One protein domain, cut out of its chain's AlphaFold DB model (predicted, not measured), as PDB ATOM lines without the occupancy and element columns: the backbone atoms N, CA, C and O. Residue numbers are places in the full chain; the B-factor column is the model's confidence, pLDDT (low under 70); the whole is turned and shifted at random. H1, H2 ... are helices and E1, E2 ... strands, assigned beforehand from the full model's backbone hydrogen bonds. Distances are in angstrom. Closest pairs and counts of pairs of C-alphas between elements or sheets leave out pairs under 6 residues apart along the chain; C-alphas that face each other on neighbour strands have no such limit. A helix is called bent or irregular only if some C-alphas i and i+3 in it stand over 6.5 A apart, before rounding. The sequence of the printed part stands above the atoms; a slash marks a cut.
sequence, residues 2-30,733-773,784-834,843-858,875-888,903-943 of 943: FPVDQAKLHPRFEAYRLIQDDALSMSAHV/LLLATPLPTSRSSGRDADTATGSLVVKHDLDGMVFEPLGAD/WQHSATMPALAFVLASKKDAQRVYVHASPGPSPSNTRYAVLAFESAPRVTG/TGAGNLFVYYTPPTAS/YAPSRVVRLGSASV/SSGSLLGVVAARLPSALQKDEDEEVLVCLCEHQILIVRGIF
ATOM      1  N   PHE A   2      69.725 -27.282 138.337       75.69
ATOM      2  CA  PHE A   2      70.303 -26.236 137.482       75.69
ATOM      3  C   PHE A   2      71.265 -25.345 138.304       75.69
ATOM      4  O   PHE A   2      70.827 -24.329 138.844       75.69
ATOM      5  N   PRO A   3      72.540 -25.738 138.504       80.75
ATOM      6  CA  PRO A   3      73.513 -24.939 139.247       80.75
ATOM      7  C   PRO A   3      73.898 -23.669 138.475       80.75
ATOM      8  O   PRO A   3      74.531 -23.727 137.421       80.75
ATOM      9  N   VAL A   4      73.537 -22.507 139.017       80.25
ATOM     10  CA  VAL A   4      73.903 -21.206 138.443       80.25
ATOM     11  C   VAL A   4      75.359 -20.880 138.783       80.25
ATOM     12  O   VAL A   4      75.699 -20.635 139.941       80.25
ATOM     13  N   ASP A   5      76.220 -20.848 137.764       80.56
ATOM     14  CA  ASP A   5      77.585 -20.328 137.892       80.56
ATOM     15  C   ASP A   5      77.562 -18.797 138.052       80.56
ATOM     16  O   ASP A   5      77.279 -18.067 137.098       80.56
ATOM     17  N   GLN A   6      77.876 -18.318 139.261       80.12
ATOM     18  CA  GLN A   6      77.909 -16.890 139.595       80.12
ATOM     19  C   GLN A   6      78.989 -16.104 138.840       80.12
ATOM     20  O   GLN A   6      78.854 -14.890 138.707       80.12
ATOM     21  N   ALA A   7      80.042 -16.751 138.329       76.94
ATOM     22  CA  ALA A   7      81.081 -16.071 137.553       76.94
ATOM     23  C   ALA A   7      80.619 -15.703 136.130       76.94
ATOM     24  O   ALA A   7      81.253 -14.873 135.479       76.94
ATOM     25  N   LYS A   8      79.525 -16.316 135.659       77.19
ATOM     26  CA  LYS A   8      78.910 -16.062 134.347       77.19
ATOM     27  C   LYS A   8      77.735 -15.086 134.396       77.19
ATOM     28  O   LYS A   8      77.399 -14.520 133.361       77.19
ATOM     29  N   LEU A   9      77.148 -14.877 135.577       75.50
ATOM     30  CA  LEU A   9      76.098 -13.880 135.787       75.50
ATOM     31  C   LEU A   9      76.598 -12.482 135.433       75.50
ATOM     32  O   LEU A   9      77.731 -12.112 135.757       75.50
ATOM     33  N   HIS A  10      75.737 -11.679 134.808       64.94
ATOM     34  CA  HIS A  10      76.130 -10.334 134.436       64.94
ATOM     35  C   HIS A  10      76.070  -9.396 135.660       64.94
ATOM     36  O   HIS A  10      75.009  -9.226 136.256       64.94
ATOM     37  N   PRO A  11      77.177  -8.742 136.075       57.53
ATOM     38  CA  PRO A  11      77.225  -7.963 137.322       57.53
ATOM     39  C   PRO A  11      76.493  -6.611 137.240       57.53
ATOM     40  O   PRO A  11      76.588  -5.790 138.156       57.53
ATOM     41  N   ARG A  12      75.831  -6.335 136.113       61.38
ATOM     42  CA  ARG A  12      75.045  -5.135 135.822       61.38
ATOM     43  C   ARG A  12      73.895  -5.515 134.902       61.38
ATOM     44  O   ARG A  12      74.108  -6.293 133.978       61.38
ATOM     45  N   PHE A  13      72.743  -4.888 135.104       59.12
ATOM     46  CA  PHE A  13      71.669  -4.895 134.119       59.12
ATOM     47  C   PHE A  13      72.171  -4.236 132.824       59.12
ATOM     48  O   PHE A  13      72.517  -3.052 132.829       59.12
ATOM     49  N   GLU A  14      72.252  -5.006 131.741       66.81
ATOM     50  CA  GLU A  14      72.583  -4.517 130.401       66.81
ATOM     51  C   GLU A  14      71.396  -4.787 129.478       66.81
ATOM     52  O   GLU A  14      70.956  -5.924 129.328       66.81
ATOM     53  N   ALA A  15      70.856  -3.724 128.883       66.38
ATOM     54  CA  ALA A  15      69.743  -3.831 127.951       66.38
ATOM     55  C   ALA A  15      70.206  -4.371 126.589       66.38
ATOM     56  O   ALA A  15      71.355  -4.172 126.178       66.38
ATOM     57  N   TYR A  16      69.284  -4.990 125.853       77.81
ATOM     58  CA  TYR A  16      69.508  -5.307 124.448       77.81
ATOM     59  C   TYR A  16      69.552  -4.033 123.598       77.81
ATOM     60  O   TYR A  16      68.711  -3.144 123.752       77.81
ATOM     61  N   ARG A  17      70.501  -3.963 122.662       79.56
ATOM     62  CA  ARG A  17      70.569  -2.915 121.639       79.56
ATOM     63  C   ARG A  17      70.224  -3.498 120.273       79.56
ATOM     64  O   ARG A  17      70.906  -4.408 119.804       79.56
ATOM     65  N   LEU A  18      69.217  -2.910 119.628       79.81
ATOM     66  CA  LEU A  18      68.861  -3.222 118.248       79.81
ATOM     67  C   LEU A  18      70.034  -2.886 117.313       79.81
ATOM     68  O   LEU A  18      70.542  -1.761 117.340       79.81
ATOM     69  N   ILE A  19      70.448  -3.848 116.489       80.94
ATOM     70  CA  ILE A  19      71.357  -3.618 115.363       80.94
ATOM     71  C   ILE A  19      70.539  -3.513 114.072       80.94
ATOM     72  O   ILE A  19      69.740  -4.397 113.763       80.94
ATOM     73  N   GLN A  20      70.789  -2.449 113.310       65.69
ATOM     74  CA  GLN A  20      70.459  -2.360 111.889       65.69
ATOM     75  C   GLN A  20      71.678  -2.859 111.099       65.69
ATOM     76  O   GLN A  20      72.689  -2.164 111.042       65.69
ATOM     77  N   ASP A  21      71.595  -4.073 110.551       57.03
ATOM     78  CA  ASP A  21      72.598  -4.645 109.644       57.03
ATOM     79  C   ASP A  21      71.938  -4.930 108.288       57.03
ATOM     80  O   ASP A  21      71.036  -5.767 108.208       57.03
ATOM     81  N   ASP A  22      72.450  -4.334 107.210       52.72
ATOM     82  CA  ASP A  22      71.966  -4.545 105.830       52.72
ATOM     83  C   ASP A  22      72.329  -5.932 105.245       52.72
ATOM     84  O   ASP A  22      72.146  -6.195 104.057       52.72
ATOM     85  N   ALA A  23      72.891  -6.831 106.060       61.00
ATOM     86  CA  ALA A  23      73.461  -8.111 105.634       61.00
ATOM     87  C   ALA A  23      72.477  -9.300 105.655       61.00
ATOM     88  O   ALA A  23      72.869 -10.421 105.325       61.00
ATOM     89  N   LEU A  24      71.219  -9.094 106.059       73.44
ATOM     90  CA  LEU A  24      70.199 -10.149 106.051       73.44
ATOM     91  C   LEU A  24      69.616 -10.337 104.646       73.44
ATOM     92  O   LEU A  24      69.076  -9.403 104.058       73.44
ATOM     93  N   SER A  25      69.651 -11.573 104.145       77.81
ATOM     94  CA  SER A  25      68.949 -11.969 102.920       77.81
ATOM     95  C   SER A  25      67.798 -12.912 103.264       77.81
ATOM     96  O   SER A  25      67.967 -13.844 104.054       77.81
ATOM     97  N   MET A  26      66.625 -12.668 102.678       80.19
ATOM     98  CA  MET A  26      65.437 -13.504 102.843       80.19
ATOM     99  C   MET A  26      64.852 -13.842 101.472       80.19
ATOM    100  O   MET A  26      64.435 -12.945 100.742       80.19
ATOM    101  N   SER A  27      64.775 -15.132 101.150       78.31
ATOM    102  CA  SER A  27      64.105 -15.637  99.950       78.31
ATOM    103  C   SER A  27      62.784 -16.314 100.316       78.31
ATOM    104  O   SER A  27      62.658 -16.961 101.359       78.31
ATOM    105  N   ALA A  28      61.783 -16.148  99.454       77.56
ATOM    106  CA  ALA A  28      60.472 -16.771  99.580       77.56
ATOM    107  C   ALA A  28      60.252 -17.755  98.423       77.56
ATOM    108  O   ALA A  28      60.522 -17.432  97.265       77.56
ATOM    109  N   HIS A  29      59.764 -18.954  98.735       79.81
ATOM    110  CA  HIS A  29      59.562 -20.029  97.765       79.81
ATOM    111  C   HIS A  29      58.143 -20.595  97.866       79.81
ATOM    112  O   HIS A  29      57.722 -21.061  98.929       79.81
ATOM    113  N   VAL A  30      57.429 -20.577  96.738       80.12
ATOM    114  CA  VAL A  30      56.075 -21.133  96.603       80.12
ATOM    115  C   VAL A  30      56.091 -22.639  96.871       80.12
ATOM    116  O   VAL A  30      56.956 -23.367  96.383       80.12
ATOM    117  N   LEU A 733      61.278 -21.744 135.729       91.12
ATOM    118  CA  LEU A 733      60.538 -21.327 134.533       91.12
ATOM    119  C   LEU A 733      61.441 -21.461 133.298       91.12
ATOM    120  O   LEU A 733      62.564 -20.958 133.278       91.12
ATOM    121  N   LEU A 734      60.955 -22.159 132.278       92.31
ATOM    122  CA  LEU A 734      61.573 -22.310 130.966       92.31
ATOM    123  C   LEU A 734      61.216 -21.101 130.092       92.31
ATOM    124  O   LEU A 734      60.040 -20.782 129.935       92.31
ATOM    125  N   LEU A 735      62.225 -20.463 129.502       92.56
ATOM    126  CA  LEU A 735      62.076 -19.352 128.558       92.56
ATOM    127  C   LEU A 735      62.218 -19.794 127.097       92.56
ATOM    128  O   LEU A 735      61.558 -19.219 126.241       92.56
ATOM    129  N   ALA A 736      63.062 -20.791 126.798       93.06
ATOM    130  CA  ALA A 736      63.270 -21.273 125.427       93.06
ATOM    131  C   ALA A 736      63.656 -22.762 125.362       93.06
ATOM    132  O   ALA A 736      64.437 -23.245 126.189       93.06
ATOM    133  N   THR A 737      63.145 -23.465 124.349       92.25
ATOM    134  CA  THR A 737      63.510 -24.852 123.986       92.25
ATOM    135  C   THR A 737      64.581 -24.877 122.886       92.25
ATOM    136  O   THR A 737      64.811 -23.854 122.247       92.25
ATOM    137  N   PRO A 738      65.260 -26.004 122.607       90.69
ATOM    138  CA  PRO A 738      66.254 -26.046 121.537       90.69
ATOM    139  C   PRO A 738      65.587 -25.897 120.163       90.69
ATOM    140  O   PRO A 738      64.550 -26.515 119.905       90.69
ATOM    141  N   LEU A 739      66.192 -25.120 119.263       90.38
ATOM    142  CA  LEU A 739      65.794 -25.088 117.855       90.38
ATOM    143  C   LEU A 739      66.067 -26.466 117.210       90.38
ATOM    144  O   LEU A 739      67.148 -27.018 117.424       90.38
ATOM    145  N   PRO A 740      65.156 -27.042 116.402       88.12
ATOM    146  CA  PRO A 740      65.468 -28.249 115.639       88.12
ATOM    147  C   PRO A 740      66.538 -27.936 114.583       88.12
ATOM    148  O   PRO A 740      66.350 -27.029 113.772       88.12
ATOM    149  N   THR A 741      67.652 -28.675 114.573       83.12
ATOM    150  CA  THR A 741      68.776 -28.436 113.644       83.12
ATOM    151  C   THR A 741      69.140 -29.680 112.830       83.12
ATOM    152  O   THR A 741      68.940 -30.806 113.284       83.12
ATOM    153  N   SER A 742      69.710 -29.490 111.637       64.12
ATOM    154  CA  SER A 742      70.177 -30.569 110.747       64.12
ATOM    155  C   SER A 742      71.583 -31.106 111.078       64.12
ATOM    156  O   SER A 742      72.232 -31.729 110.231       64.12
ATOM    157  N   ARG A 743      72.120 -30.800 112.267       62.22
ATOM    158  CA  ARG A 743      73.543 -30.990 112.586       62.22
ATOM    159  C   ARG A 743      73.928 -32.429 112.922       62.22
ATOM    160  O   ARG A 743      73.217 -33.148 113.614       62.22
ATOM    161  N   SER A 744      75.144 -32.780 112.513       53.34
ATOM    162  CA  SER A 744      75.824 -34.038 112.828       53.34
ATOM    163  C   SER A 744      77.328 -33.811 113.024       53.34
ATOM    164  O   SER A 744      78.170 -34.250 112.241       53.34
ATOM    165  N   SER A 745      77.699 -33.079 114.076       35.44
ATOM    166  CA  SER A 745      79.106 -32.814 114.399       35.44
ATOM    167  C   SER A 745      79.798 -34.049 114.990       35.44
ATOM    168  O   SER A 745      79.968 -34.174 116.200       35.44
ATOM    169  N   GLY A 746      80.240 -34.949 114.110       35.91
ATOM    170  CA  GLY A 746      81.171 -36.027 114.438       35.91
ATOM    171  C   GLY A 746      80.613 -37.103 115.373       35.91
ATOM    172  O   GLY A 746      79.422 -37.400 115.378       35.91
ATOM    173  N   ARG A 747      81.517 -37.718 116.146       35.31
ATOM    174  CA  ARG A 747      81.232 -38.837 117.063       35.31
ATOM    175  C   ARG A 747      80.353 -38.439 118.260       35.31
ATOM    176  O   ARG A 747      79.882 -39.314 118.973       35.31
ATOM    177  N   ASP A 748      80.106 -37.139 118.394       37.19
ATOM    178  CA  ASP A 748      79.422 -36.483 119.503       37.19
ATOM    179  C   ASP A 748      78.048 -35.929 119.054       37.19
ATOM    180  O   ASP A 748      77.466 -35.068 119.712       37.19
ATOM    181  N   ALA A 749      77.521 -36.388 117.908       41.34
ATOM    182  CA  ALA A 749      76.265 -35.904 117.326       41.34
ATOM    183  C   ALA A 749      75.017 -36.221 118.178       41.34
ATOM    184  O   ALA A 749      74.107 -35.399 118.227       41.34
ATOM    185  N   ASP A 750      75.006 -37.342 118.911       40.34
ATOM    186  CA  ASP A 750      73.986 -37.633 119.940       40.34
ATOM    187  C   ASP A 750      74.233 -36.841 121.247       40.34
ATOM    188  O   ASP A 750      73.383 -36.781 122.140       40.34
ATOM    189  N   THR A 751      75.392 -36.183 121.357       38.28
ATOM    190  CA  THR A 751      75.823 -35.371 122.506       38.28
ATOM    191  C   THR A 751      75.648 -33.868 122.266       38.28
ATOM    192  O   THR A 751      75.891 -33.086 123.186       38.28
ATOM    193  N   ALA A 752      75.183 -33.448 121.080       40.94
ATOM    194  CA  ALA A 752      74.943 -32.056 120.685       40.94
ATOM    195  C   ALA A 752      73.725 -31.427 121.400       40.94
ATOM    196  O   ALA A 752      72.700 -31.105 120.800       40.94
ATOM    197  N   THR A 753      73.866 -31.291 122.719       53.34
ATOM    198  CA  THR A 753      73.337 -30.225 123.580       53.34
ATOM    199  C   THR A 753      72.066 -29.529 123.090       53.34
ATOM    200  O   THR A 753      72.072 -28.379 122.646       53.34
ATOM    201  N   GLY A 754      70.927 -30.184 123.333       72.12
ATOM    202  CA  GLY A 754      69.642 -29.496 123.448       72.12
ATOM    203  C   GLY A 754      69.682 -28.500 124.610       72.12
ATOM    204  O   GLY A 754      69.311 -28.836 125.733       72.12
ATOM    205  N   SER A 755      70.184 -27.298 124.336       86.75
ATOM    206  CA  SER A 755      70.323 -26.214 125.306       86.75
ATOM    207  C   SER A 755      68.940 -25.744 125.755       86.75
ATOM    208  O   SER A 755      68.056 -25.545 124.924       86.75
ATOM    209  N   LEU A 756      68.746 -25.543 127.056       90.88
ATOM    210  CA  LEU A 756      67.518 -24.960 127.602       90.88
ATOM    211  C   LEU A 756      67.820 -23.576 128.158       90.88
ATOM    212  O   LEU A 756      68.850 -23.392 128.803       90.88
ATOM    213  N   VAL A 757      66.917 -22.615 127.959       92.56
ATOM    214  CA  VAL A 757      67.028 -21.308 128.622       92.56
ATOM    215  C   VAL A 757      66.051 -21.255 129.782       92.56
ATOM    216  O   VAL A 757      64.845 -21.399 129.589       92.56
ATOM    217  N   VAL A 758      66.572 -21.061 130.988       92.19
ATOM    218  CA  VAL A 758      65.822 -21.053 132.247       92.19
ATOM    219  C   VAL A 758      65.872 -19.656 132.855       92.19
ATOM    220  O   VAL A 758      66.941 -19.052 132.927       92.19
ATOM    221  N   LYS A 759      64.733 -19.140 133.315       91.12
ATOM    222  CA  LYS A 759      64.644 -17.841 133.986       91.12
ATOM    223  C   LYS A 759      65.404 -17.860 135.316       91.12
ATOM    224  O   LYS A 759      65.191 -18.747 136.146       91.12
ATOM    225  N   HIS A 760      66.233 -16.846 135.537       88.62
ATOM    226  CA  HIS A 760      66.843 -16.533 136.825       88.62
ATOM    227  C   HIS A 760      66.745 -15.020 137.035       88.62
ATOM    228  O   HIS A 760      67.390 -14.251 136.328       88.62
ATOM    229  N   ASP A 761      65.879 -14.605 137.958       86.19
ATOM    230  CA  ASP A 761      65.422 -13.220 138.102       86.19
ATOM    231  C   ASP A 761      64.942 -12.644 136.751       86.19
ATOM    232  O   ASP A 761      63.983 -13.171 136.185       86.19
ATOM    233  N   LEU A 762      65.589 -11.608 136.204       87.31
ATOM    234  CA  LEU A 762      65.264 -11.045 134.880       87.31
ATOM    235  C   LEU A 762      66.003 -11.721 133.711       87.31
ATOM    236  O   LEU A 762      65.640 -11.516 132.550       87.31
ATOM    237  N   ASP A 763      67.037 -12.506 133.998       89.00
ATOM    238  CA  ASP A 763      67.962 -13.047 133.006       89.00
ATOM    239  C   ASP A 763      67.541 -14.451 132.533       89.00
ATOM    240  O   ASP A 763      66.870 -15.216 133.234       89.00
ATOM    241  N   GLY A 764      67.975 -14.821 131.326       90.88
ATOM    242  CA  GLY A 764      67.856 -16.175 130.788       90.88
ATOM    243  C   GLY A 764      69.172 -16.938 130.902       90.88
ATOM    244  O   GLY A 764      70.127 -16.646 130.187       90.88
ATOM    245  N   MET A 765      69.232 -17.948 131.762       90.31
ATOM    246  CA  MET A 765      70.400 -18.818 131.913       90.31
ATOM    247  C   MET A 765      70.357 -19.936 130.874       90.31
ATOM    248  O   MET A 765      69.448 -20.765 130.896       90.31
ATOM    249  N   VAL A 766      71.339 -19.971 129.976       90.38
ATOM    250  CA  VAL A 766      71.519 -21.049 129.000       90.38
ATOM    251  C   VAL A 766      72.197 -22.223 129.694       90.38
ATOM    252  O   VAL A 766      73.341 -22.120 130.146       90.38
ATOM    253  N   PHE A 767      71.494 -23.345 129.767       88.19
ATOM    254  CA  PHE A 767      71.968 -24.581 130.365       88.19
ATOM    255  C   PHE A 767      72.205 -25.654 129.310       88.19
ATOM    256  O   PHE A 767      71.302 -26.002 128.548       88.19
ATOM    257  N   GLU A 768      73.400 -26.234 129.339       83.44
ATOM    258  CA  GLU A 768      73.759 -27.395 128.534       83.44
ATOM    259  C   GLU A 768      73.854 -28.651 129.413       83.44
ATOM    260  O   GLU A 768      74.382 -28.604 130.528       83.44
ATOM    261  N   PRO A 769      73.341 -29.796 128.946       74.88
ATOM    262  CA  PRO A 769      73.512 -31.067 129.638       74.88
ATOM    263  C   PRO A 769      74.956 -31.575 129.482       74.88
ATOM    264  O   PRO A 769      75.397 -31.824 128.359       74.88
ATOM    265  N   LEU A 770      75.674 -31.776 130.595       67.12
ATOM    266  CA  LEU A 770      77.016 -32.373 130.585       67.12
ATOM    267  C   LEU A 770      76.981 -33.783 129.972       67.12
ATOM    268  O   LEU A 770      76.280 -34.665 130.467       67.12
ATOM    269  N   GLY A 771      77.745 -33.983 128.895       54.62
ATOM    270  CA  GLY A 771      77.889 -35.276 128.224       54.62
ATOM    271  C   GLY A 771      78.629 -36.318 129.070       54.62
ATOM    272  O   GLY A 771      79.400 -35.981 129.971       54.62
ATOM    273  N   ALA A 772      78.417 -37.597 128.754       45.69
ATOM    274  CA  ALA A 772      78.927 -38.730 129.528       45.69
ATOM    275  C   ALA A 772      80.467 -38.902 129.517       45.69
ATOM    276  O   ALA A 772      80.993 -39.662 130.328       45.69
ATOM    277  N   ASP A 773      81.193 -38.194 128.644       41.31
ATOM    278  CA  ASP A 773      82.640 -38.376 128.424       41.31
ATOM    279  C   ASP A 773      83.559 -37.747 129.484       41.31
ATOM    280  O   ASP A 773      84.762 -38.025 129.515       41.31
ATOM    281  N   TRP A 784      73.347 -30.012 134.973       79.88
ATOM    282  CA  TRP A 784      73.210 -29.048 133.893       79.88
ATOM    283  C   TRP A 784      74.286 -27.990 134.087       79.88
ATOM    284  O   TRP A 784      74.321 -27.340 135.129       79.88
ATOM    285  N   GLN A 785      75.160 -27.799 133.109       84.88
ATOM    286  CA  GLN A 785      76.161 -26.749 133.167       84.88
ATOM    287  C   GLN A 785      75.535 -25.430 132.718       84.88
ATOM    288  O   GLN A 785      74.986 -25.337 131.623       84.88
ATOM    289  N   HIS A 786      75.624 -24.395 133.556       87.38
ATOM    290  CA  HIS A 786      75.355 -23.028 133.118       87.38
ATOM    291  C   HIS A 786      76.429 -22.643 132.089       87.38
ATOM    292  O   HIS A 786      77.602 -22.496 132.448       87.38
ATOM    293  N   SER A 787      76.060 -22.514 130.816       86.38
ATOM    294  CA  SER A 787      76.998 -22.238 129.721       86.38
ATOM    295  C   SER A 787      77.136 -20.745 129.445       86.38
ATOM    296  O   SER A 787      78.270 -20.260 129.434       86.38
ATOM    297  N   ALA A 788      76.023 -20.012 129.340       87.50
ATOM    298  CA  ALA A 788      75.994 -18.567 129.098       87.50
ATOM    299  C   ALA A 788      74.758 -17.886 129.719       87.50
ATOM    300  O   ALA A 788      73.735 -18.531 129.936       87.50
ATOM    301  N   THR A 789      74.830 -16.571 129.937       89.44
ATOM    302  CA  THR A 789      73.712 -15.740 130.418       89.44
ATOM    303  C   THR A 789      73.206 -14.804 129.316       89.44
ATOM    304  O   THR A 789      73.994 -14.123 128.658       89.44
ATOM    305  N   MET A 790      71.886 -14.747 129.150       88.94
ATOM    306  CA  MET A 790      71.150 -13.802 128.308       88.94
ATOM    307  C   MET A 790      70.578 -12.686 129.202       88.94
ATOM    308  O   MET A 790      69.612 -12.947 129.928       88.94
ATOM    309  N   PRO A 791      71.166 -11.476 129.216       88.12
ATOM    310  CA  PRO A 791      70.779 -10.431 130.163       88.12
ATOM    311  C   PRO A 791      69.368  -9.909 129.870       88.12
ATOM    312  O   PRO A 791      69.016  -9.700 128.715       88.12
ATOM    313  N   ALA A 792      68.555  -9.700 130.905       87.50
ATOM    314  CA  ALA A 792      67.187  -9.176 130.827       87.50
ATOM    315  C   ALA A 792      66.218  -9.942 129.891       87.50
ATOM    316  O   ALA A 792      65.181  -9.401 129.502       87.50
ATOM    317  N   LEU A 793      66.515 -11.194 129.515       90.06
ATOM    318  CA  LEU A 793      65.704 -11.936 128.541       90.06
ATOM    319  C   LEU A 793      64.247 -12.123 128.989       90.06
ATOM    320  O   LEU A 793      63.346 -12.007 128.160       90.06
ATOM    321  N   ALA A 794      63.996 -12.391 130.274       90.06
ATOM    322  CA  ALA A 794      62.633 -12.566 130.776       90.06
ATOM    323  C   ALA A 794      61.826 -11.262 130.666       90.06
ATOM    324  O   ALA A 794      60.686 -11.297 130.218       90.06
ATOM    325  N   PHE A 795      62.448 -10.120 130.979       87.38
ATOM    326  CA  PHE A 795      61.846  -8.791 130.828       87.38
ATOM    327  C   PHE A 795      61.495  -8.481 129.366       87.38
ATOM    328  O   PHE A 795      60.383  -8.058 129.054       87.38
ATOM    329  N   VAL A 796      62.406  -8.747 128.423       88.81
ATOM    330  CA  VAL A 796      62.104  -8.476 127.009       88.81
ATOM    331  C   VAL A 796      61.033  -9.431 126.470       88.81
ATOM    332  O   VAL A 796      60.165  -8.992 125.717       88.81
ATOM    333  N   LEU A 797      61.017 -10.698 126.896       89.62
ATOM    334  CA  LEU A 797      59.935 -11.628 126.557       89.62
ATOM    335  C   LEU A 797      58.587 -11.231 127.195       89.62
ATOM    336  O   LEU A 797      57.560 -11.448 126.555       89.62
ATOM    337  N   ALA A 798      58.562 -10.569 128.360       86.06
ATOM    338  CA  ALA A 798      57.340  -9.994 128.950       86.06
ATOM    339  C   ALA A 798      56.651  -9.009 127.991       86.06
ATOM    340  O   ALA A 798      55.438  -9.061 127.781       86.06
ATOM    341  N   SER A 799      57.450  -8.163 127.328       82.38
ATOM    342  CA  SER A 799      56.967  -7.202 126.324       82.38
ATOM    343  C   SER A 799      56.427  -7.849 125.038       82.38
ATOM    344  O   SER A 799      55.846  -7.160 124.199       82.38
ATOM    345  N   LYS A 800      56.616  -9.165 124.857       84.31
ATOM    346  CA  LYS A 800      56.234  -9.947 123.670       84.31
ATOM    347  C   LYS A 800      55.193 -11.006 124.030       84.31
ATOM    348  O   LYS A 800      55.396 -12.194 123.797       84.31
ATOM    349  N   LYS A 801      54.056 -10.556 124.571       65.62
ATOM    350  CA  LYS A 801      52.946 -11.409 125.046       65.62
ATOM    351  C   LYS A 801      52.443 -12.427 124.008       65.62
ATOM    352  O   LYS A 801      52.019 -13.512 124.392       65.62
ATOM    353  N   ASP A 802      52.565 -12.112 122.717       68.19
ATOM    354  CA  ASP A 802      52.147 -12.969 121.596       68.19
ATOM    355  C   ASP A 802      53.267 -13.878 121.030       68.19
ATOM    356  O   ASP A 802      53.094 -14.524 119.989       68.19
ATOM    357  N   ALA A 803      54.426 -13.963 121.699       73.69
ATOM    358  CA  ALA A 803      55.530 -14.847 121.320       73.69
ATOM    359  C   ALA A 803      55.229 -16.318 121.669       73.69
ATOM    360  O   ALA A 803      55.635 -16.839 122.708       73.69
ATOM    361  N   GLN A 804      54.524 -17.017 120.779       70.56
ATOM    362  CA  GLN A 804      54.066 -18.396 121.011       70.56
ATOM    363  C   GLN A 804      55.181 -19.449 120.957       70.56
ATOM    364  O   GLN A 804      55.007 -20.562 121.457       70.56
ATOM    365  N   ARG A 805      56.305 -19.142 120.301       86.00
ATOM    366  CA  ARG A 805      57.425 -20.071 120.118       86.00
ATOM    367  C   ARG A 805      58.737 -19.349 120.369       86.00
ATOM    368  O   ARG A 805      59.052 -18.385 119.672       86.00
ATOM    369  N   VAL A 806      59.498 -19.835 121.344       92.88
ATOM    370  CA  VAL A 806      60.805 -19.286 121.707       92.88
ATOM    371  C   VAL A 806      61.829 -20.415 121.698       92.88
ATOM    372  O   VAL A 806      61.715 -21.375 122.462       92.88
ATOM    373  N   TYR A 807      62.821 -20.298 120.818       93.62
ATOM    374  CA  TYR A 807      63.876 -21.291 120.639       93.62
ATOM    375  C   TYR A 807      65.245 -20.723 120.995       93.62
ATOM    376  O   TYR A 807      65.482 -19.533 120.815       93.62
ATOM    377  N   VAL A 808      66.170 -21.571 121.433       92.88
ATOM    378  CA  VAL A 808      67.598 -21.260 121.536       92.88
ATOM    379  C   VAL A 808      68.387 -22.075 120.515       92.88
ATOM    380  O   VAL A 808      68.163 -23.274 120.340       92.88
ATOM    381  N   HIS A 809      69.321 -21.412 119.843       90.75
ATOM    382  CA  HIS A 809      70.275 -22.003 118.912       90.75
ATOM    383  C   HIS A 809      71.702 -21.766 119.402       90.75
ATOM    384  O   HIS A 809      72.015 -20.674 119.880       90.75
ATOM    385  N   ALA A 810      72.563 -22.773 119.265       87.31
ATOM    386  CA  ALA A 810      73.971 -22.717 119.652       87.31
ATOM    387  C   ALA A 810      74.861 -22.660 118.397       87.31
ATOM    388  O   ALA A 810      75.040 -23.660 117.699       87.31
ATOM    389  N   SER A 811      75.432 -21.495 118.104       81.50
ATOM    390  CA  SER A 811      76.375 -21.259 117.004       81.50
ATOM    391  C   SER A 811      77.812 -21.501 117.512       81.50
ATOM    392  O   SER A 811      78.290 -20.756 118.375       81.50
ATOM    393  N   PRO A 812      78.502 -22.579 117.087       71.75
ATOM    394  CA  PRO A 812      79.810 -22.944 117.605       71.75
ATOM    395  C   PRO A 812      80.855 -22.001 117.015       71.75
ATOM    396  O   PRO A 812      81.047 -21.935 115.802       71.75
ATOM    397  N   GLY A 813      81.558 -21.273 117.880       65.94
ATOM    398  CA  GLY A 813      82.710 -20.495 117.448       65.94
ATOM    399  C   GLY A 813      83.881 -21.386 117.005       65.94
ATOM    400  O   GLY A 813      83.870 -22.600 117.213       65.94
ATOM    401  N   PRO A 814      84.971 -20.784 116.494       60.34
ATOM    402  CA  PRO A 814      86.198 -21.501 116.119       60.34
ATOM    403  C   PRO A 814      86.925 -22.180 117.301       60.34
ATOM    404  O   PRO A 814      87.946 -22.834 117.111       60.34
ATOM    405  N   SER A 815      86.417 -22.020 118.526       60.44
ATOM    406  CA  SER A 815      86.828 -22.738 119.730       60.44
ATOM    407  C   SER A 815      85.569 -23.222 120.463       60.44
ATOM    408  O   SER A 815      84.630 -22.429 120.582       60.44
ATOM    409  N   PRO A 816      85.551 -24.440 121.041       62.22
ATOM    410  CA  PRO A 816      84.423 -24.934 121.841       62.22
ATOM    411  C   PRO A 816      84.154 -24.097 123.105       62.22
ATOM    412  O   PRO A 816      83.086 -24.191 123.694       62.22
ATOM    413  N   SER A 817      85.100 -23.247 123.522       63.84
ATOM    414  CA  SER A 817      84.900 -22.264 124.597       63.84
ATOM    415  C   SER A 817      84.184 -20.978 124.158       63.84
ATOM    416  O   SER A 817      83.932 -20.113 124.994       63.84
ATOM    417  N   ASN A 818      83.903 -20.818 122.862       72.00
ATOM    418  CA  ASN A 818      83.351 -19.604 122.256       72.00
ATOM    419  C   ASN A 818      82.047 -19.892 121.491       72.00
ATOM    420  O   ASN A 818      81.807 -19.328 120.423       72.00
ATOM    421  N   THR A 819      81.219 -20.798 122.016       81.12
ATOM    422  CA  THR A 819      79.842 -20.992 121.549       81.12
ATOM    423  C   THR A 819      79.040 -19.719 121.801       81.12
ATOM    424  O   THR A 819      78.980 -19.217 122.925       81.12
ATOM    425  N   ARG A 820      78.431 -19.183 120.745       85.06
ATOM    426  CA  ARG A 820      77.467 -18.083 120.811       85.06
ATOM    427  C   ARG A 820      76.069 -18.672 120.846       85.06
ATOM    428  O   ARG A 820      75.805 -19.650 120.151       85.06
ATOM    429  N   TYR A 821      75.162 -18.057 121.593       89.12
ATOM    430  CA  TYR A 821      73.764 -18.478 121.600       89.12
ATOM    431  C   TYR A 821      72.879 -17.362 121.055       89.12
ATOM    432  O   TYR A 821      73.112 -16.179 121.323       89.12
ATOM    433  N   ALA A 822      71.873 -17.754 120.284       91.62
ATOM    434  CA  ALA A 822      70.826 -16.881 119.781       91.62
ATOM    435  C   ALA A 822      69.473 -17.407 120.272       91.62
ATOM    436  O   ALA A 822      69.173 -18.589 120.105       91.62
ATOM    437  N   VAL A 823      68.661 -16.544 120.875       93.94
ATOM    438  CA  VAL A 823      67.273 -16.839 121.237       93.94
ATOM    439  C   VAL A 823      66.354 -16.204 120.199       93.94
ATOM    440  O   VAL A 823      66.419 -15.001 119.959       93.94
ATOM    441  N   LEU A 824      65.519 -17.034 119.579       94.62
ATOM    442  CA  LEU A 824      64.583 -16.705 118.511       94.62
ATOM    443  C   LEU A 824      63.163 -16.721 119.082       94.62
ATOM    444  O   LEU A 824      62.656 -17.794 119.404       94.62
ATOM    445  N   ALA A 825      62.519 -15.563 119.203       94.00
ATOM    446  CA  ALA A 825      61.126 -15.449 119.633       94.00
ATOM    447  C   ALA A 825      60.233 -15.075 118.443       94.00
ATOM    448  O   ALA A 825      60.438 -14.039 117.809       94.00
ATOM    449  N   PHE A 826      59.246 -15.922 118.146       91.44
ATOM    450  CA  PHE A 826      58.324 -15.759 117.023       91.44
ATOM    451  C   PHE A 826      56.969 -15.232 117.509       91.44
ATOM    452  O   PHE A 826      56.235 -15.931 118.210       91.44
ATOM    453  N   GLU A 827      56.646 -14.004 117.111       88.12
ATOM    454  CA  GLU A 827      55.361 -13.333 117.316       88.12
ATOM    455  C   GLU A 827      54.463 -13.584 116.097       88.12
ATOM    456  O   GLU A 827      54.881 -13.368 114.957       88.12
ATOM    457  N   SER A 828      53.229 -14.043 116.324       76.50
ATOM    458  CA  SER A 828      52.260 -14.244 115.236       76.50
ATOM    459  C   SER A 828      51.769 -12.905 114.688       76.50
ATOM    460  O   SER A 828      51.597 -11.955 115.448       76.50
ATOM    461  N   ALA A 829      51.479 -12.821 113.386       62.81
ATOM    462  CA  ALA A 829      50.804 -11.639 112.854       62.81
ATOM    463  C   ALA A 829      49.425 -11.454 113.527       62.81
ATOM    464  O   ALA A 829      48.698 -12.442 113.689       62.81
ATOM    465  N   PRO A 830      49.043 -10.218 113.905       51.31
ATOM    466  CA  PRO A 830      47.754  -9.960 114.529       51.31
ATOM    467  C   PRO A 830      46.632 -10.295 113.544       51.31
ATOM    468  O   PRO A 830      46.461  -9.636 112.519       51.31
ATOM    469  N   ARG A 831      45.857 -11.337 113.858       48.44
ATOM    470  CA  ARG A 831      44.622 -11.645 113.135       48.44
ATOM    471  C   ARG A 831      43.555 -10.660 113.604       48.44
ATOM    472  O   ARG A 831      43.064 -10.796 114.720       48.44
ATOM    473  N   VAL A 832      43.198  -9.690 112.763       36.88
ATOM    474  CA  VAL A 832      42.020  -8.839 112.991       36.88
ATOM    475  C   VAL A 832      40.780  -9.721 112.836       36.88
ATOM    476  O   VAL A 832      40.328 -10.006 111.729       36.88
ATOM    477  N   THR A 833      40.272 -10.233 113.955       34.78
ATOM    478  CA  THR A 833      39.076 -11.077 113.992       34.78
ATOM    479  C   THR A 833      37.834 -10.213 113.789       34.78
ATOM    480  O   THR A 833      37.354  -9.609 114.744       34.78
ATOM    481  N   GLY A 834      37.326 -10.160 112.558       35.75
ATOM    482  CA  GLY A 834      36.082  -9.454 112.226       35.75
ATOM    483  C   GLY A 834      35.778  -9.419 110.729       35.75
ATOM    484  O   GLY A 834      34.636  -9.607 110.328       35.75
ATOM    485  N   THR A 843      48.402 -10.584 105.231       58.22
ATOM    486  CA  THR A 843      48.892 -11.129 106.503       58.22
ATOM    487  C   THR A 843      50.224 -11.865 106.305       58.22
ATOM    488  O   THR A 843      50.295 -13.021 105.887       58.22
ATOM    489  N   GLY A 844      51.323 -11.161 106.592       68.19
ATOM    490  CA  GLY A 844      52.657 -11.764 106.688       68.19
ATOM    491  C   GLY A 844      52.751 -12.801 107.817       68.19
ATOM    492  O   GLY A 844      51.854 -12.920 108.649       68.19
ATOM    493  N   ALA A 845      53.869 -13.522 107.893       78.50
ATOM    494  CA  ALA A 845      54.062 -14.599 108.870       78.50
ATOM    495  C   ALA A 845      54.347 -14.118 110.311       78.50
ATOM    496  O   ALA A 845      54.473 -14.945 111.213       78.50
ATOM    497  N   GLY A 846      54.420 -12.802 110.534       86.12
ATOM    498  CA  GLY A 846      54.633 -12.176 111.842       86.12
ATOM    499  C   GLY A 846      56.034 -11.587 112.001       86.12
ATOM    500  O   GLY A 846      56.683 -11.233 111.013       86.12
ATOM    501  N   ASN A 847      56.506 -11.473 113.241       88.50
ATOM    502  CA  ASN A 847      57.830 -10.935 113.558       88.50
ATOM    503  C   ASN A 847      58.709 -11.999 114.223       88.50
ATOM    504  O   ASN A 847      58.264 -12.757 115.084       88.50
ATOM    505  N   LEU A 848      59.987 -12.005 113.859       91.81
ATOM    506  CA  LEU A 848      61.040 -12.747 114.537       91.81
ATOM    507  C   LEU A 848      61.928 -11.764 115.303       91.81
ATOM    508  O   LEU A 848      62.583 -10.911 114.703       91.81
ATOM    509  N   PHE A 849      61.987 -11.917 116.622       92.44
ATOM    510  CA  PHE A 849      62.952 -11.232 117.476       92.44
ATOM    511  C   PHE A 849      64.137 -12.161 117.735       92.44
ATOM    512  O   PHE A 849      63.951 -13.298 118.173       92.44
ATOM    513  N   VAL A 850      65.351 -11.677 117.479       93.25
ATOM    514  CA  VAL A 850      66.596 -12.415 117.722       93.25
ATOM    515  C   VAL A 850      67.382 -11.711 118.818       93.25
ATOM    516  O   VAL A 850      67.691 -10.527 118.697       93.25
ATOM    517  N   TYR A 851      67.731 -12.446 119.866       92.62
ATOM    518  CA  TYR A 851      68.541 -11.977 120.987       92.62
ATOM    519  C   TYR A 851      69.835 -12.777 121.024       92.62
ATOM    520  O   TYR A 851      69.787 -14.003 121.089       92.62
ATOM    521  N   TYR A 852      70.989 -12.120 121.016       90.44
ATOM    522  CA  TYR A 852      72.288 -12.795 121.027       90.44
ATOM    523  C   TYR A 852      72.945 -12.730 122.409       90.44
ATOM    524  O   TYR A 852      72.757 -11.766 123.155       90.44
ATOM    525  N   THR A 853      73.774 -13.718 122.747       87.94
ATOM    526  CA  THR A 853      74.673 -13.611 123.906       87.94
ATOM    527  C   THR A 853      75.660 -12.452 123.740       87.94
ATOM    528  O   THR A 853      76.188 -12.276 122.635       87.94
ATOM    529  N   PRO A 854      75.987 -11.708 124.816       80.62
ATOM    530  CA  PRO A 854      77.049 -10.705 124.789       80.62
ATOM    531  C   PRO A 854      78.380 -11.281 124.270       80.62
ATOM    532  O   PRO A 854      78.719 -12.422 124.600       80.62
ATOM    533  N   PRO A 855      79.183 -10.513 123.508       68.38
ATOM    534  CA  PRO A 855      80.528 -10.934 123.137       68.38
ATOM    535  C   PRO A 855      81.381 -11.180 124.386       68.38
ATOM    536  O   PRO A 855      81.545 -10.292 125.226       68.38
ATOM    537  N   THR A 856      81.967 -12.373 124.508       62.41
ATOM    538  CA  THR A 856      82.921 -12.661 125.585       62.41
ATOM    539  C   THR A 856      84.128 -11.724 125.463       62.41
ATOM    540  O   THR A 856      84.630 -11.479 124.367       62.41
ATOM    541  N   ALA A 857      84.623 -11.187 126.583       46.72
ATOM    542  CA  ALA A 857      85.667 -10.149 126.571       46.72
ATOM    543  C   ALA A 857      86.997 -10.590 125.913       46.72
ATOM    544  O   ALA A 857      87.811  -9.754 125.531       46.72
ATOM    545  N   SER A 858      87.217 -11.897 125.764       43.16
ATOM    546  CA  SER A 858      88.328 -12.485 125.009       43.16
ATOM    547  C   SER A 858      88.199 -12.328 123.489       43.16
ATOM    548  O   SER A 858      89.214 -12.306 122.804       43.16
ATOM    549  N   TYR A 875      76.333  -3.799 125.878       71.62
ATOM    550  CA  TYR A 875      74.982  -4.176 125.477       71.62
ATOM    551  C   TYR A 875      75.020  -5.516 124.750       71.62
ATOM    552  O   TYR A 875      75.893  -5.745 123.904       71.62
ATOM    553  N   ALA A 876      74.039  -6.369 125.028       80.94
ATOM    554  CA  ALA A 876      73.776  -7.549 124.218       80.94
ATOM    555  C   ALA A 876      73.111  -7.120 122.894       80.94
ATOM    556  O   ALA A 876      72.243  -6.242 122.911       80.94
ATOM    557  N   PRO A 877      73.480  -7.687 121.735       86.38
ATOM    558  CA  PRO A 877      72.854  -7.293 120.484       86.38
ATOM    559  C   PRO A 877      71.512  -8.004 120.264       86.38
ATOM    560  O   PRO A 877      71.332  -9.162 120.650       86.38
ATOM    561  N   SER A 878      70.571  -7.313 119.624       89.62
ATOM    562  CA  SER A 878      69.295  -7.874 119.169       89.62
ATOM    563  C   SER A 878      68.943  -7.428 117.748       89.62
ATOM    564  O   SER A 878      69.471  -6.437 117.240       89.62
ATOM    565  N   ARG A 879      68.053  -8.173 117.090       89.25
ATOM    566  CA  ARG A 879      67.512  -7.879 115.752       89.25
ATOM    567  C   ARG A 879      66.008  -8.156 115.715       89.25
ATOM    568  O   ARG A 879      65.511  -8.990 116.473       89.25
ATOM    569  N   VAL A 880      65.297  -7.486 114.809       89.62
ATOM    570  CA  VAL A 880      63.883  -7.750 114.499       89.62
ATOM    571  C   VAL A 880      63.758  -7.986 113.000       89.62
ATOM    572  O   VAL A 880      64.245  -7.182 112.210       89.62
ATOM    573  N   VAL A 881      63.119  -9.085 112.606       87.94
ATOM    574  CA  VAL A 881      62.931  -9.487 111.207       87.94
ATOM    575  C   VAL A 881      61.440  -9.679 110.946       87.94
ATOM    576  O   VAL A 881      60.798 -10.511 111.586       87.94
ATOM    577  N   ARG A 882      60.874  -8.921 110.002       86.81
ATOM    578  CA  ARG A 882      59.463  -9.044 109.608       86.81
ATOM    579  C   ARG A 882      59.303 -10.186 108.606       86.81
ATOM    580  O   ARG A 882      59.672 -10.059 107.438       86.81
ATOM    581  N   LEU A 883      58.755 -11.308 109.059       85.44
ATOM    582  CA  LEU A 883      58.599 -12.507 108.242       85.44
ATOM    583  C   LEU A 883      57.480 -12.307 107.212       85.44
ATOM    584  O   LEU A 883      56.354 -11.933 107.543       85.44
ATOM    585  N   GLY A 884      57.787 -12.583 105.945       69.88
ATOM    586  CA  GLY A 884      56.796 -12.566 104.867       69.88
ATOM    587  C   GLY A 884      56.544 -11.222 104.183       69.88
ATOM    588  O   GLY A 884      55.694 -11.151 103.305       69.88
ATOM    589  N   SER A 885      57.294 -10.170 104.525       62.25
ATOM    590  CA  SER A 885      57.191  -8.839 103.897       62.25
ATOM    591  C   SER A 885      57.992  -8.721 102.583       62.25
ATOM    592  O   SER A 885      58.607  -7.690 102.320       62.25
ATOM    593  N   ALA A 886      58.070  -9.793 101.789       51.50
ATOM    594  CA  ALA A 886      59.022  -9.912 100.685       51.50
ATOM    595  C   ALA A 886      58.605  -9.124  99.423       51.50
ATOM    596  O   ALA A 886      58.076  -9.689  98.471       51.50
ATOM    597  N   SER A 887      58.920  -7.828  99.395       43.19
ATOM    598  CA  SER A 887      58.886  -6.972  98.198       43.19
ATOM    599  C   SER A 887      60.268  -6.387  97.866       43.19
ATOM    600  O   SER A 887      60.412  -5.191  97.621       43.19
ATOM    601  N   VAL A 888      61.310  -7.229  97.835       36.16
ATOM    602  CA  VAL A 888      62.661  -6.817  97.407       36.16
ATOM    603  C   VAL A 888      63.160  -7.714  96.278       36.16
ATOM    604  O   VAL A 888      63.736  -8.778  96.487       36.16
ATOM    605  N   SER A 903      50.400 -13.472 100.302       72.94
ATOM    606  CA  SER A 903      50.890 -13.310 101.672       72.94
ATOM    607  C   SER A 903      51.278 -14.661 102.279       72.94
ATOM    608  O   SER A 903      50.641 -15.681 102.011       72.94
ATOM    609  N   SER A 904      52.317 -14.681 103.119       78.75
ATOM    610  CA  SER A 904      52.910 -15.937 103.610       78.75
ATOM    611  C   SER A 904      51.939 -16.843 104.361       78.75
ATOM    612  O   SER A 904      52.166 -18.053 104.427       78.75
ATOM    613  N   GLY A 905      50.892 -16.251 104.943       83.44
ATOM    614  CA  GLY A 905      50.075 -16.886 105.960       83.44
ATOM    615  C   GLY A 905      50.872 -17.139 107.241       83.44
ATOM    616  O   GLY A 905      51.999 -16.673 107.417       83.44
ATOM    617  N   SER A 906      50.272 -17.883 108.159       85.06
ATOM    618  CA  SER A 906      50.794 -18.106 109.508       85.06
ATOM    619  C   SER A 906      52.014 -19.023 109.520       85.06
ATOM    620  O   SER A 906      52.159 -19.913 108.682       85.06
ATOM    621  N   LEU A 907      52.877 -18.840 110.519       88.00
ATOM    622  CA  LEU A 907      54.046 -19.684 110.742       88.00
ATOM    623  C   LEU A 907      53.645 -21.065 111.293       88.00
ATOM    624  O   LEU A 907      53.075 -21.173 112.379       88.00
ATOM    625  N   LEU A 908      54.009 -22.133 110.583       88.25
ATOM    626  CA  LEU A 908      53.669 -23.516 110.932       88.25
ATOM    627  C   LEU A 908      54.841 -24.281 111.554       88.25
ATOM    628  O   LEU A 908      54.644 -25.019 112.522       88.25
ATOM    629  N   GLY A 909      56.076 -24.064 111.097       89.56
ATOM    630  CA  GLY A 909      57.270 -24.754 111.608       89.56
ATOM    631  C   GLY A 909      58.572 -24.016 111.303       89.56
ATOM    632  O   GLY A 909      58.638 -23.259 110.340       89.56
ATOM    633  N   VAL A 910      59.605 -24.237 112.123       92.94
ATOM    634  CA  VAL A 910      60.937 -23.629 111.958       92.94
ATOM    635  C   VAL A 910      62.042 -24.637 112.251       92.94
ATOM    636  O   VAL A 910      61.918 -25.429 113.185       92.94
ATOM    637  N   VAL A 911      63.117 -24.600 111.461       93.06
ATOM    638  CA  VAL A 911      64.326 -25.420 111.648       93.06
ATOM    639  C   VAL A 911      65.571 -24.623 111.251       93.06
ATOM    640  O   VAL A 911      65.492 -23.755 110.379       93.06
ATOM    641  N   ALA A 912      66.727 -24.935 111.838       91.00
ATOM    642  CA  ALA A 912      68.016 -24.560 111.256       91.00
ATOM    643  C   ALA A 912      68.510 -25.670 110.321       91.00
ATOM    644  O   ALA A 912      68.553 -26.846 110.696       91.00
ATOM    645  N   ALA A 913      68.908 -25.287 109.114       89.25
ATOM    646  CA  ALA A 913      69.513 -26.166 108.121       89.25
ATOM    647  C   ALA A 913      70.848 -25.581 107.654       89.25
ATOM    648  O   ALA A 913      71.060 -24.372 107.728       89.25
ATOM    649  N   ARG A 914      71.749 -26.429 107.155       85.94
ATOM    650  CA  ARG A 914      72.933 -25.968 106.420       85.94
ATOM    651  C   ARG A 914      72.648 -26.031 104.927       85.94
ATOM    652  O   ARG A 914      72.272 -27.093 104.441       85.94
ATOM    653  N   LEU A 915      72.799 -24.905 104.236       86.44
ATOM    654  CA  LEU A 915      72.632 -24.789 102.787       86.44
ATOM    655  C   LEU A 915      73.877 -24.127 102.178       86.44
ATOM    656  O   LEU A 915      74.447 -23.236 102.816       86.44
ATOM    657  N   PRO A 916      74.250 -24.457 100.928       83.62
ATOM    658  CA  PRO A 916      75.308 -23.756 100.208       83.62
ATOM    659  C   PRO A 916      75.128 -22.233 100.266       83.62
ATOM    660  O   PRO A 916      74.006 -21.721 100.120       83.62
ATOM    661  N   SER A 917      76.211 -21.495 100.515       79.50
ATOM    662  CA  SER A 917      76.179 -20.033 100.558       79.50
ATOM    663  C   SER A 917      75.970 -19.445  99.162       79.50
ATOM    664  O   SER A 917      76.670 -19.779  98.208       79.50
ATOM    665  N   ALA A 918      75.041 -18.493  99.050       67.75
ATOM    666  CA  ALA A 918      74.815 -17.751  97.809       67.75
ATOM    667  C   ALA A 918      76.008 -16.848  97.419       67.75
ATOM    668  O   ALA A 918      76.155 -16.483  96.253       67.75
ATOM    669  N   LEU A 919      76.865 -16.487  98.385       67.56
ATOM    670  CA  LEU A 919      78.014 -15.595  98.188       67.56
ATOM    671  C   LEU A 919      79.345 -16.344  98.029       67.56
ATOM    672  O   LEU A 919      80.252 -15.829  97.376       67.56
ATOM    673  N   GLN A 920      79.477 -17.541  98.609       69.62
ATOM    674  CA  GLN A 920      80.702 -18.345  98.571       69.62
ATOM    675  C   GLN A 920      80.384 -19.785  98.161       69.62
ATOM    676  O   GLN A 920      79.839 -20.555  98.942       69.62
ATOM    677  N   LYS A 921      80.752 -20.162  96.930       59.00
ATOM    678  CA  LYS A 921      80.349 -21.445  96.321       59.00
ATOM    679  C   LYS A 921      80.849 -22.713  97.024       59.00
ATOM    680  O   LYS A 921      80.324 -23.776  96.721       59.00
ATOM    681  N   ASP A 922      81.815 -22.593  97.932       60.03
ATOM    682  CA  ASP A 922      82.461 -23.725  98.606       60.03
ATOM    683  C   ASP A 922      82.190 -23.769 100.132       60.03
ATOM    684  O   ASP A 922      82.753 -24.623 100.819       60.03
ATOM    685  N   GLU A 923      81.346 -22.880 100.687       73.94
ATOM    686  CA  GLU A 923      81.005 -22.873 102.125       73.94
ATOM    687  C   GLU A 923      79.497 -23.056 102.399       73.94
ATOM    688  O   GLU A 923      78.648 -22.341 101.864       73.94
ATOM    689  N   ASP A 924      79.173 -23.995 103.296       77.50
ATOM    690  CA  ASP A 924      77.821 -24.223 103.822       77.50
ATOM    691  C   ASP A 924      77.463 -23.197 104.912       77.50
ATOM    692  O   ASP A 924      77.977 -23.260 106.038       77.50
ATOM    693  N   GLU A 925      76.510 -22.316 104.618       84.81
ATOM    694  CA  GLU A 925      75.931 -21.373 105.578       84.81
ATOM    695  C   GLU A 925      74.859 -22.067 106.435       84.81
ATOM    696  O   GLU A 925      74.079 -22.884 105.941       84.81
ATOM    697  N   GLU A 926      74.788 -21.740 107.725       86.81
ATOM    698  CA  GLU A 926      73.655 -22.136 108.564       86.81
ATOM    699  C   GLU A 926      72.526 -21.108 108.427       86.81
ATOM    700  O   GLU A 926      72.723 -19.915 108.654       86.81
ATOM    701  N   VAL A 927      71.341 -21.572 108.038       90.56
ATOM    702  CA  VAL A 927      70.195 -20.730 107.678       90.56
ATOM    703  C   VAL A 927      68.959 -21.125 108.477       90.56
ATOM    704  O   VAL A 927      68.780 -22.289 108.851       90.56
ATOM    705  N   LEU A 928      68.073 -20.161 108.717       93.06
ATOM    706  CA  LEU A 928      66.772 -20.413 109.325       93.06
ATOM    707  C   LEU A 928      65.741 -20.680 108.225       93.06
ATOM    708  O   LEU A 928      65.518 -19.832 107.362       93.06
ATOM    709  N   VAL A 929      65.075 -21.830 108.282       93.12
ATOM    710  CA  VAL A 929      63.987 -22.186 107.364       93.12
ATOM    711  C   VAL A 929      62.661 -22.106 108.111       93.12
ATOM    712  O   VAL A 929      62.469 -22.793 109.115       93.12
ATOM    713  N   CYS A 930      61.737 -21.288 107.607       93.19
ATOM    714  CA  CYS A 930      60.398 -21.106 108.160       93.19
ATOM    715  C   CYS A 930      59.343 -21.631 107.176       93.19
ATOM    716  O   CYS A 930      59.181 -21.084 106.085       93.19
ATOM    717  N   LEU A 931      58.601 -22.665 107.569       92.19
ATOM    718  CA  LEU A 931      57.416 -23.140 106.854       92.19
ATOM    719  C   LEU A 931      56.212 -22.294 107.277       92.19
ATOM    720  O   LEU A 931      55.823 -22.327 108.449       92.19
ATOM    721  N   CYS A 932      55.622 -21.570 106.332       90.19
ATOM    722  CA  CYS A 932      54.375 -20.824 106.502       90.19
ATOM    723  C   CYS A 932      53.239 -21.515 105.721       90.19
ATOM    724  O   CYS A 932      53.500 -22.429 104.940       90.19
ATOM    725  N   GLU A 933      51.989 -21.092 105.920       85.88
ATOM    726  CA  GLU A 933      50.811 -21.694 105.264       85.88
ATOM    727  C   GLU A 933      50.902 -21.703 103.723       85.88
ATOM    728  O   GLU A 933      50.500 -22.687 103.106       85.88
ATOM    729  N   HIS A 934      51.474 -20.664 103.094       85.12
ATOM    730  CA  HIS A 934      51.538 -20.546 101.625       85.12
ATOM    731  C   HIS A 934      52.949 -20.652 101.023       85.12
ATOM    732  O   HIS A 934      53.089 -20.928  99.830       85.12
ATOM    733  N   GLN A 935      54.006 -20.450 101.818       88.19
ATOM    734  CA  GLN A 935      55.385 -20.433 101.316       88.19
ATOM    735  C   GLN A 935      56.427 -20.862 102.352       88.19
ATOM    736  O   GLN A 935      56.198 -20.800 103.562       88.19
ATOM    737  N   ILE A 936      57.607 -21.248 101.868       90.00
ATOM    738  CA  ILE A 936      58.812 -21.404 102.690       90.00
ATOM    739  C   ILE A 936      59.640 -20.126 102.601       90.00
ATOM    740  O   ILE A 936      59.901 -19.632 101.505       90.00
ATOM    741  N   LEU A 937      60.085 -19.626 103.751       91.06
ATOM    742  CA  LEU A 937      61.086 -18.568 103.848       91.06
ATOM    743  C   LEU A 937      62.438 -19.186 104.219       91.06
ATOM    744  O   LEU A 937      62.514 -19.935 105.197       91.06
ATOM    745  N   ILE A 938      63.497 -18.848 103.486       90.69
ATOM    746  CA  ILE A 938      64.881 -19.033 103.941       90.69
ATOM    747  C   ILE A 938      65.378 -17.671 104.415       90.69
ATOM    748  O   ILE A 938      65.279 -16.692 103.679       90.69
ATOM    749  N   VAL A 939      65.927 -17.609 105.628       90.75
ATOM    750  CA  VAL A 939      66.544 -16.399 106.182       90.75
ATOM    751  C   VAL A 939      68.019 -16.671 106.481       90.75
ATOM    752  O   VAL A 939      68.357 -17.548 107.283       90.75
ATOM    753  N   ARG A 940      68.889 -15.926 105.798       89.56
ATOM    754  CA  ARG A 940      70.358 -16.006 105.838       89.56
ATOM    755  C   ARG A 940      70.944 -14.908 106.733       89.56
ATOM    756  O   ARG A 940      70.288 -13.897 106.981       89.56
ATOM    757  N   GLY A 941      72.164 -15.100 107.236       84.19
ATOM    758  CA  GLY A 941      72.862 -14.125 108.091       84.19
ATOM    759  C   GLY A 941      72.333 -13.972 109.530       84.19
ATOM    760  O   GLY A 941      72.662 -12.986 110.198       84.19
ATOM    761  N   ILE A 942      71.512 -14.910 110.026       85.12
ATOM    762  CA  ILE A 942      70.988 -14.883 111.408       85.12
ATOM    763  C   ILE A 942      72.004 -15.384 112.450       85.12
ATOM    764  O   ILE A 942      71.984 -14.864 113.567       85.12
ATOM    765  N   PHE A 943      72.841 -16.380 112.134       82.94
ATOM    766  CA  PHE A 943      73.603 -17.178 113.117       82.94
ATOM    767  C   PHE A 943      75.102 -16.841 113.242       82.94
ATOM    768  O   PHE A 943      75.627 -16.102 112.383       82.94
TER     769      PHE A 943
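This is residues 2 to 30, 733 to 773, 784 to 834, 843 to 858, 875 to 888 and 903 to 943 of the 943 residues of the protein "NudC domain-containing protein 1" of Testicularia cyperi (UniProt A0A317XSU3). A sheet of nine strands is curled like part of a barrel and folded back on itself, the leaf E1 E10 E9 E8 E7 facing the leaf E4 E5 E6 with E3 as the hinge, and it curls round the short helix H2. A smaller sheet, E2 E13 E12 E11, is partly face to face with this large sheet, as a sandwich. The short helix H1 is on neither sheet and has its centre far out, 21.4 A from the mean of the C-alphas. The printed part has 192 residues with two named helices and 13 named strands, in the order E1 E2 E3 H1 E4 E5 E6 H2 E7 E8 E9 E10 E11 E12 E13; it is mostly strand, the large sheet mixed, the small one antiparallel. It is compact, with a radius of gyration of the C-alphas of 17.0 A and spans of 48 by 43 by 29 A.

E1, residues 16 to 18, is an edge strand of the large sheet, parallel to E10, residues 876 to 883; N 17 and O 876 are within hydrogen-bond range at 2.9 A. E9, residues 846 to 852, is the antiparallel neighbour of E10, with N 850 and O 879 at 2.9 A, and of E8, residues 820 to 827, with N 825 and O 849 at 2.9 A. E8 forms a hairpin with E7, residues 803 to 811, with N 809 and O 822 at 2.8 A. E3, residues 733 to 738, is parallel to E7, with N 808 and O 737 at 2.8 A, and antiparallel to E4, residues 756 to 760, with N 735 and O 757 at 2.8 A. E4 forms a hairpin with E5, residues 763 to 769, with N 758 and O 765 at 2.9 A. E6, residues 784 to 790, is the other edge strand, antiparallel to E5, with N 766 and O 788 at 2.8 A. The sheet is strongly twisted, with a curl of 186 degrees, and its two leaves face each other with 41 pairs of C-alphas within 11 A. H2, residues 793 to 798, is on this sheet; the closest C-alphas of H2 and E5 are those of Leu 793 and Asp 763, 5.1 A apart. In the small sheet, E2, residues 25 to 30, is antiparallel to E13, residues 935 to 940, with N 27 and O 938 at 3.0 A. E11, residues 907 to 916, E12, residues 924 to 932, and E13 form a meander, each strand the antiparallel neighbour of the one before, with N 911 and O 929 at 3.0 A and N 930 and O 937 at 2.9 A. The facing parts of the two sheets are 11.4 A centre to centre, their strands at 33 degrees. H1, residues 746 to 751, is irregular, with C-alphas 747 and 750 7.9 A apart, and is apart from H2. Every O i to N i+4 pair is within range in H2, but 0 of 2 in H1, where 2 of 3 O i to N i+3 pairs are.

E1 begins at C-alpha 16, (69.508, -5.307, 124.448). E7 is 22.2 A long, E8 22.9 A and E10 22.6 A. E11, 24.1 A long, bends by 62 degrees at residue 912; E12 is 23.8 A long. E13 ends at C-alpha 940, (70.358, -16.006, 105.838).

The C-alphas of Asp 773 and Gly 834 are the two farthest apart, at 57.2 A. Five cuts leave C-alpha gaps of 38.2 A from 30 to 733, 14.3 A from 773 to 784, 14.1 A from 834 to 843, 15.7 A from 858 to 875 and 14.1 A from 888 to 903. Of the links that are printed whole, none is long. The mean pLDDT of the printed part is 76.9; 55 residues are under 70, among them residues 742 to 753 and 829 to 834.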